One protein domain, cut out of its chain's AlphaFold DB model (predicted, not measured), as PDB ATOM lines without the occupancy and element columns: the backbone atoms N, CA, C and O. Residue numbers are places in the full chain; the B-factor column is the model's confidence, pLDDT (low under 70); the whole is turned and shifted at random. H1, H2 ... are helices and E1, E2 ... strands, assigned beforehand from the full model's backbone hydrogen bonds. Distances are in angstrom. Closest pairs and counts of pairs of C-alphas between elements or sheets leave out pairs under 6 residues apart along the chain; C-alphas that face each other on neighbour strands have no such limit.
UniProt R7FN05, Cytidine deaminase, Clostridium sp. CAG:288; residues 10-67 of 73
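Overview. This is residues 10 to 67 of the 73 residues of the protein "Cytidine deaminase" of Clostridium sp. CAG:288 (UniProt R7FN05). A small three-stranded sheet, with E2 between E1 and E3, has its two helices toward one end, where E1 and E2 begin and E3 ends. H1 is set off from the sheet there, while the short H2 follows directly on E3 and only grazes the sheet. The printed part has 58 residues, with E1, H1, E2, E3 and H2 in that order; under half of them, 28, are in named elements, of mixed class, helices and strands. The sheet runs E1, E2, E3 and is mixed. The whole is compact, with a radius of gyration of the C-alphas of 11.6 A and spans of 31 by 26 by 18 A.

Along the chain. E1, residues 17 to 21, begins at C-alpha 17 (-15.174, -39.104, 1.687) and is 13.4 A long. H1, residues 32 to 41, is 14.2 A long. E2 is residues 50 to 54, 12.1 A, and E3 residues 59 to 62, 10.4 A. H2, residues 63 to 66, ends at C-alpha 66 (-3.420, -32.813, -1.708), 5.0 A from its first C-alpha.

Arrangement. E1 and E2 are parallel at 32 degrees, with N 18 and O 50 within hydrogen-bond range at 2.8 A. E1, H1 and E2 form a strand-helix-strand unit, two parallel neighbour strands with a helix between them in the chain; its crossover is right-handed. E2 and E3 form an antiparallel hairpin at 151 degrees, with N 51 and O 61 at 2.7 A. Residues 20 to 21 of E1 also pair antiparallel with residues 27 to 28. H1 is not on the sheet and is apart from E3. H1 and H2 are close but not clearly touching; their closest C-alphas, Arg 35 and Leu 63, are 7.3 A apart. Every O i to N i+4 pair of H1 is within hydrogen-bond range; H2 is too short for such a pair.

Size, cuts and confidence. The C-alphas farthest apart, Lys 24 and Thr 44, are 34.1 A apart. The printed part has no cut and no long link. Its mean pLDDT is 90.2; Gly 11 is under 70.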
ATOM      1  N   ASN A  10     -29.612 -34.975  -5.215       71.06
ATOM      2  CA  ASN A  10     -30.478 -35.601  -4.218       71.06
ATOM      3  C   ASN A  10     -30.520 -34.835  -2.879       71.06
ATOM      4  O   ASN A  10     -30.963 -35.388  -1.875       71.06
ATOM      5  N   GLY A  11     -30.061 -33.576  -2.858       69.25
ATOM      6  CA  GLY A  11     -30.112 -32.706  -1.676       69.25
ATOM      7  C   GLY A  11     -29.001 -32.941  -0.645       69.25
ATOM      8  O   GLY A  11     -29.089 -32.420   0.467       69.25
ATOM      9  N   GLU A  12     -27.956 -33.707  -0.975       73.44
ATOM     10  CA  GLU A  12     -26.803 -33.868  -0.083       73.44
ATOM     11  C   GLU A  12     -25.970 -32.578  -0.051       73.44
ATOM     12  O   GLU A  12     -25.578 -32.048  -1.089       73.44
ATOM     13  N   ALA A  13     -25.687 -32.082   1.157       74.81
ATOM     14  CA  ALA A  13     -25.061 -30.773   1.358       74.81
ATOM     15  C   ALA A  13     -23.532 -30.810   1.531       74.81
ATOM     16  O   ALA A  13     -22.889 -29.769   1.428       74.81
ATOM     17  N   LYS A  14     -22.935 -31.972   1.849       85.94
ATOM     18  CA  LYS A  14     -21.494 -32.084   2.145       85.94
ATOM     19  C   LYS A  14     -20.893 -33.400   1.663       85.94
ATOM     20  O   LYS A  14     -21.419 -34.476   1.938       85.94
ATOM     21  N   ILE A  15     -19.722 -33.305   1.044       90.25
ATOM     22  CA  ILE A  15     -18.838 -34.428   0.736       90.25
ATOM     23  C   ILE A  15     -17.963 -34.687   1.965       90.25
ATOM     24  O   ILE A  15     -17.319 -33.781   2.479       90.25
ATOM     25  N   LYS A  16     -17.931 -35.933   2.450       92.56
ATOM     26  CA  LYS A  16     -17.051 -36.334   3.565       92.56
ATOM     27  C   LYS A  16     -15.892 -37.214   3.116       92.56
ATOM     28  O   LYS A  16     -14.792 -37.107   3.652       92.56
ATOM     29  N   ARG A  17     -16.148 -38.125   2.174       92.50
ATOM     30  CA  ARG A  17     -15.174 -39.104   1.687       92.50
ATOM     31  C   ARG A  17     -15.349 -39.335   0.191       92.50
ATOM     32  O   ARG A  17     -16.482 -39.349  -0.284       92.50
ATOM     33  N   VAL A  18     -14.250 -39.556  -0.521       92.38
ATOM     34  CA  VAL A  18     -14.239 -39.856  -1.957       92.38
ATOM     35  C   VAL A  18     -13.266 -40.996  -2.249       92.38
ATOM     36  O   VAL A  18     -12.132 -41.012  -1.770       92.38
ATOM     37  N   LEU A  19     -13.713 -41.931  -3.083       93.12
ATOM     38  CA  LEU A  19     -12.905 -42.987  -3.682       93.12
ATOM     39  C   LEU A  19     -13.177 -42.974  -5.188       93.12
ATOM     40  O   LEU A  19     -14.330 -43.059  -5.608       93.12
ATOM     41  N   ALA A  20     -12.126 -42.850  -5.996       91.44
ATOM     42  CA  ALA A  20     -12.224 -43.031  -7.439       91.44
ATOM     43  C   ALA A  20     -11.726 -44.428  -7.800       91.44
ATOM     44  O   ALA A  20     -10.662 -44.848  -7.354       91.44
ATOM     45  N   ILE A  21     -12.500 -45.128  -8.628       91.31
ATOM     46  CA  ILE A  21     -12.198 -46.485  -9.077       91.31
ATOM     47  C   ILE A  21     -12.142 -46.485 -10.605       91.31
ATOM     48  O   ILE A  21     -13.014 -45.915 -11.268       91.31
ATOM     49  N   ASN A  22     -11.104 -47.092 -11.180       89.38
ATOM     50  CA  ASN A  22     -10.993 -47.245 -12.630       89.38
ATOM     51  C   ASN A  22     -11.884 -48.389 -13.161       89.38
ATOM     52  O   ASN A  22     -12.508 -49.130 -12.408       89.38
ATOM     53  N   SER A  23     -11.923 -48.575 -14.483       92.25
ATOM     54  CA  SER A  23     -12.724 -49.640 -15.113       92.25
ATOM     55  C   SER A  23     -12.293 -51.067 -14.748       92.25
ATOM     56  O   SER A  23     -13.028 -52.005 -15.034       92.25
ATOM     57  N   LYS A  24     -11.119 -51.238 -14.131       92.62
ATOM     58  CA  LYS A  24     -10.598 -52.521 -13.646       92.62
ATOM     59  C   LYS A  24     -10.871 -52.752 -12.156       92.62
ATOM     60  O   LYS A  24     -10.454 -53.775 -11.634       92.62
ATOM     61  N   GLY A  25     -11.546 -51.826 -11.474       88.88
ATOM     62  CA  GLY A  25     -11.854 -51.962 -10.052       88.88
ATOM     63  C   GLY A  25     -10.755 -51.470  -9.106       88.88
ATOM     64  O   GLY A  25     -10.896 -51.638  -7.903       88.88
ATOM     65  N   HIS A  26      -9.684 -50.840  -9.603       87.25
ATOM     66  CA  HIS A  26      -8.603 -50.352  -8.739       87.25
ATOM     67  C   HIS A  26      -8.819 -48.900  -8.320       87.25
ATOM     68  O   HIS A  26      -9.233 -48.070  -9.142       87.25
ATOM     69  N   ALA A  27      -8.470 -48.598  -7.067       89.25
ATOM     70  CA  ALA A  27      -8.386 -47.232  -6.568       89.25
ATOM     71  C   ALA A  27      -7.403 -46.417  -7.420       89.25
ATOM     72  O   ALA A  27      -6.318 -46.886  -7.771       89.25
ATOM     73  N   ILE A  28      -7.801 -45.201  -7.780       88.69
ATOM     74  CA  ILE A  28      -6.956 -44.248  -8.499       88.69
ATOM     75  C   ILE A  28      -6.936 -42.910  -7.773       88.69
ATOM     76  O   ILE A  28      -7.914 -42.503  -7.142       88.69
ATOM     77  N   SER A  29      -5.819 -42.198  -7.914       84.31
ATOM     78  CA  SER A  29      -5.707 -40.821  -7.440       84.31
ATOM     79  C   SER A  29      -6.769 -39.924  -8.086       84.31
ATOM     80  O   SER A  29      -7.131 -40.092  -9.254       84.31
ATOM     81  N   GLN A  30      -7.233 -38.925  -7.332       85.12
ATOM     82  CA  GLN A  30      -8.118 -37.878  -7.840       85.12
ATOM     83  C   GLN A  30      -7.411 -37.017  -8.886       85.12
ATOM     84  O   GLN A  30      -6.252 -36.630  -8.690       85.12
ATOM     85  N   CYS A  31      -8.145 -36.689  -9.950       90.19
ATOM     86  CA  CYS A  31      -7.715 -35.771 -10.999       90.19
ATOM     87  C   CYS A  31      -7.723 -34.313 -10.514       90.19
ATOM     88  O   CYS A  31      -8.491 -33.979  -9.614       90.19
ATOM     89  N   ASP A  32      -6.945 -33.427 -11.134       89.50
ATOM     90  CA  ASP A  32      -6.869 -32.022 -10.699       89.50
ATOM     91  C   ASP A  32      -8.201 -31.281 -10.863       89.50
ATOM     92  O   ASP A  32      -8.647 -30.605  -9.941       89.50
ATOM     93  N   ALA A  33      -8.915 -31.510 -11.970       91.06
ATOM     94  CA  ALA A  33     -10.248 -30.936 -12.181       91.06
ATOM     95  C   ALA A  33     -11.260 -31.375 -11.105       91.06
ATOM     96  O   ALA A  33     -12.169 -30.635 -10.744       91.06
ATOM     97  N   CYS A  34     -11.089 -32.581 -10.569       91.38
ATOM     98  CA  CYS A  34     -11.922 -33.140  -9.516       91.38
ATOM     99  C   CYS A  34     -11.661 -32.430  -8.185       91.38
ATOM    100  O   CYS A  34     -12.597 -32.143  -7.442       91.38
ATOM    101  N   ARG A  35     -10.383 -32.145  -7.894       92.06
ATOM    102  CA  ARG A  35      -9.960 -31.393  -6.706       92.06
ATOM    103  C   ARG A  35     -10.503 -29.972  -6.759       92.06
ATOM    104  O   ARG A  35     -11.170 -29.571  -5.817       92.06
ATOM    105  N   GLU A  36     -10.323 -29.295  -7.892       92.56
ATOM    106  CA  GLU A  36     -10.864 -27.955  -8.145       92.56
ATOM    107  C   GLU A  36     -12.389 -27.913  -7.989       92.56
ATOM    108  O   GLU A  36     -12.945 -27.055  -7.311       92.56
ATOM    109  N   PHE A  37     -13.094 -28.893  -8.550       91.12
ATOM    110  CA  PHE A  37     -14.542 -28.952  -8.402       91.12
ATOM    111  C   PHE A  37     -14.974 -29.124  -6.933       91.12
ATOM    112  O   PHE A  37     -15.908 -28.464  -6.479       91.12
ATOM    113  N   MET A  38     -14.289 -29.977  -6.164       91.94
ATOM    114  CA  MET A  38     -14.576 -30.156  -4.733       91.94
ATOM    115  C   MET A  38     -14.264 -28.901  -3.913       91.94
ATOM    116  O   MET A  38     -15.028 -28.577  -3.002       91.94
ATOM    117  N   THR A  39     -13.186 -28.182  -4.239       92.38
ATOM    118  CA  THR A  39     -12.814 -26.939  -3.554       92.38
ATOM    119  C   THR A  39     -13.834 -25.835  -3.825       92.38
ATOM    120  O   THR A  39     -14.212 -25.120  -2.907       92.38
ATOM    121  N   GLN A  40     -14.360 -25.739  -5.050       89.38
ATOM    122  CA  GLN A  40     -15.424 -24.787  -5.393       89.38
ATOM    123  C   GLN A  40     -16.776 -25.141  -4.758       89.38
ATOM    124  O   GLN A  40     -17.546 -24.248  -4.412       89.38
ATOM    125  N   LEU A  41     -17.083 -26.433  -4.602       88.88
ATOM    126  CA  LEU A  41     -18.347 -26.881  -4.016       88.88
ATOM    127  C   LEU A  41     -18.392 -26.693  -2.491       88.88
ATOM    128  O   LEU A  41     -19.457 -26.434  -1.934       88.88
ATOM    129  N   MET A  42     -17.254 -26.850  -1.811       90.94
ATOM    130  CA  MET A  42     -17.138 -26.757  -0.352       90.94
ATOM    131  C   MET A  42     -16.017 -25.794   0.072       90.94
ATOM    132  O   MET A  42     -15.120 -26.206   0.804       90.94
ATOM    133  N   PRO A  43     -16.048 -24.511  -0.322       89.88
ATOM    134  CA  PRO A  43     -14.901 -23.601  -0.198       89.88
ATOM    135  C   PRO A  43     -14.372 -23.439   1.233       89.88
ATOM    136  O   PRO A  43     -13.178 -23.245   1.423       89.88
ATOM    137  N   THR A  44     -15.232 -23.578   2.243       90.69
ATOM    138  CA  THR A  44     -14.842 -23.458   3.657       90.69
ATOM    139  C   THR A  44     -14.304 -24.761   4.255       90.69
ATOM    140  O   THR A  44     -13.376 -24.731   5.056       90.69
ATOM    141  N   ASP A  45     -14.864 -25.908   3.855       92.00
ATOM    142  CA  ASP A  45     -14.671 -27.195   4.546       92.00
ATOM    143  C   ASP A  45     -13.988 -28.251   3.652       92.00
ATOM    144  O   ASP A  45     -13.872 -29.419   4.033       92.00
ATOM    145  N   TYR A  46     -13.558 -27.895   2.433       93.38
ATOM    146  CA  TYR A  46     -13.024 -28.865   1.470       93.38
ATOM    147  C   TYR A  46     -11.789 -29.592   2.011       93.38
ATOM    148  O   TYR A  46     -11.589 -30.764   1.693       93.38
ATOM    149  N   LYS A  47     -10.986 -28.929   2.855       95.31
ATOM    150  CA  LYS A  47      -9.773 -29.499   3.453       95.31
ATOM    151  C   LYS A  47     -10.068 -30.759   4.271       95.31
ATOM    152  O   LYS A  47      -9.213 -31.635   4.333       95.31
ATOM    153  N   ASP A  48     -11.280 -30.907   4.808       95.88
ATOM    154  CA  ASP A  48     -11.679 -32.065   5.616       95.88
ATOM    155  C   ASP A  48     -12.111 -33.284   4.790       95.88
ATOM    156  O   ASP A  48     -12.226 -34.393   5.332       95.88
ATOM    157  N   ILE A  49     -12.328 -33.120   3.480       94.62
ATOM    158  CA  ILE A  49     -12.735 -34.212   2.591       94.62
ATOM    159  C   ILE A  49     -11.641 -35.281   2.587       94.62
ATOM    160  O   ILE A  49     -10.489 -35.008   2.263       94.62
ATOM    161  N   LYS A  50     -11.992 -36.527   2.917       96.06
ATOM    162  CA  LYS A  50     -11.044 -37.649   2.910       96.06
ATOM    163  C   LYS A  50     -11.019 -38.344   1.553       96.06
ATOM    164  O   LYS A  50     -12.058 -38.749   1.038       96.06
ATOM    165  N   ILE A  51      -9.834 -38.527   0.994       94.69
ATOM    166  CA  ILE A  51      -9.587 -39.180  -0.286       94.69
ATOM    167  C   ILE A  51      -8.874 -40.508  -0.032       94.69
ATOM    168  O   ILE A  51      -7.774 -40.530   0.520       94.69
ATOM    169  N   MET A  52      -9.485 -41.612  -0.458       94.75
ATOM    170  CA  MET A  52      -8.828 -42.921  -0.476       94.75
ATOM    171  C   MET A  52      -7.936 -43.016  -1.721       94.75
ATOM    172  O   MET A  52      -8.444 -42.983  -2.842       94.75
ATOM    173  N   LEU A  53      -6.619 -43.109  -1.522       91.06
ATOM    174  CA  LEU A  53      -5.629 -43.241  -2.598       91.06
ATOM    175  C   LEU A  53      -5.285 -44.697  -2.897       91.06
ATOM    176  O   LEU A  53      -5.022 -45.036  -4.047       91.06
ATOM    177  N   ASP A  54      -5.267 -45.529  -1.861       89.81
ATOM    178  CA  ASP A  54      -4.943 -46.945  -1.958       89.81
ATOM    179  C   ASP A  54      -5.867 -47.721  -1.028       89.81
ATOM    180  O   ASP A  54      -5.786 -47.586   0.189       89.81
ATOM    181  N   TYR A  55      -6.770 -48.493  -1.624       86.75
ATOM    182  CA  TYR A  55      -7.737 -49.289  -0.882       86.75
ATOM    183  C   TYR A  55      -7.087 -50.497  -0.195       86.75
ATOM    184  O   TYR A  55      -7.471 -50.842   0.916       86.75
ATOM    185  N   GLU A  56      -6.082 -51.109  -0.827       88.00
ATOM    186  CA  GLU A  56      -5.431 -52.319  -0.316       88.00
ATOM    187  C   GLU A  56      -4.585 -52.012   0.925       88.00
ATOM    188  O   GLU A  56      -4.532 -52.801   1.863       88.00
ATOM    189  N   ASN A  57      -3.950 -50.836   0.943       91.94
ATOM    190  CA  ASN A  57      -3.100 -50.378   2.044       91.94
ATOM    191  C   ASN A  57      -3.798 -49.386   2.996       91.94
ATOM    192  O   ASN A  57      -3.120 -48.750   3.801       91.94
ATOM    193  N   ASP A  58      -5.119 -49.209   2.874       91.06
ATOM    194  CA  ASP A  58      -5.932 -48.249   3.645       91.06
ATOM    195  C   ASP A  58      -5.331 -46.825   3.686       91.06
ATOM    196  O   ASP A  58      -5.340 -46.115   4.696       91.06
ATOM    197  N   LYS A  59      -4.757 -46.383   2.561       93.88
ATOM    198  CA  LYS A  59      -4.111 -45.073   2.469       93.88
ATOM    199  C   LYS A  59      -5.148 -43.995   2.200       93.88
ATOM    200  O   LYS A  59      -5.540 -43.748   1.053       93.88
ATOM    201  N   VAL A  60      -5.507 -43.280   3.257       95.19
ATOM    202  CA  VAL A  60      -6.405 -42.124   3.211       95.19
ATOM    203  C   VAL A  60      -5.629 -40.836   3.464       95.19
ATOM    204  O   VAL A  60      -4.873 -40.734   4.425       95.19
ATOM    205  N   VAL A  61      -5.859 -39.828   2.629       95.62
ATOM    206  CA  VAL A  61      -5.352 -38.458   2.820       95.62
ATOM    207  C   VAL A  61      -6.518 -37.481   2.872       95.62
ATOM    208  O   VAL A  61      -7.630 -37.815   2.464       95.62
ATOM    209  N   SER A  62      -6.309 -36.275   3.381       96.06
ATOM    210  CA  SER A  62      -7.286 -35.204   3.217       96.06
ATOM    211  C   SER A  62      -7.104 -34.489   1.875       96.06
ATOM    212  O   SER A  62      -6.033 -34.533   1.269       96.06
ATOM    213  N   LEU A  63      -8.149 -33.823   1.387       94.94
ATOM    214  CA  LEU A  63      -8.033 -32.981   0.202       94.94
ATOM    215  C   LEU A  63      -7.104 -31.793   0.480       94.94
ATOM    216  O   LEU A  63      -6.371 -31.405  -0.423       94.94
ATOM    217  N   GLY A  64      -7.051 -31.300   1.724       94.94
ATOM    218  CA  GLY A  64      -6.082 -30.289   2.153       94.94
ATOM    219  C   GLY A  64      -4.630 -30.749   1.982       94.94
ATOM    220  O   GLY A  64      -3.820 -30.011   1.434       94.94
ATOM    221  N   ASP A  65      -4.317 -32.006   2.322       94.88
ATOM    222  CA  ASP A  65      -2.971 -32.577   2.113       94.88
ATOM    223  C   ASP A  65      -2.592 -32.637   0.623       94.88
ATOM    224  O   ASP A  65      -1.419 -32.560   0.257       94.88
ATOM    225  N   LEU A  66      -3.590 -32.781  -0.254       92.50
ATOM    226  CA  LEU A  66      -3.420 -32.813  -1.708       92.50
ATOM    227  C   LEU A  66      -3.397 -31.421  -2.354       92.50
ATOM    228  O   LEU A  66      -3.110 -31.323  -3.550       92.50
ATOM    229  N   THR A  67      -3.732 -30.376  -1.594       92.56
ATOM    230  CA  THR A  67      -3.881 -28.988  -2.054       92.56
ATOM    231  C   THR A  67      -3.308 -27.987  -1.028       92.56
ATOM    232  O   THR A  67      -3.983 -27.038  -0.648       92.56
TER     233      THR A  67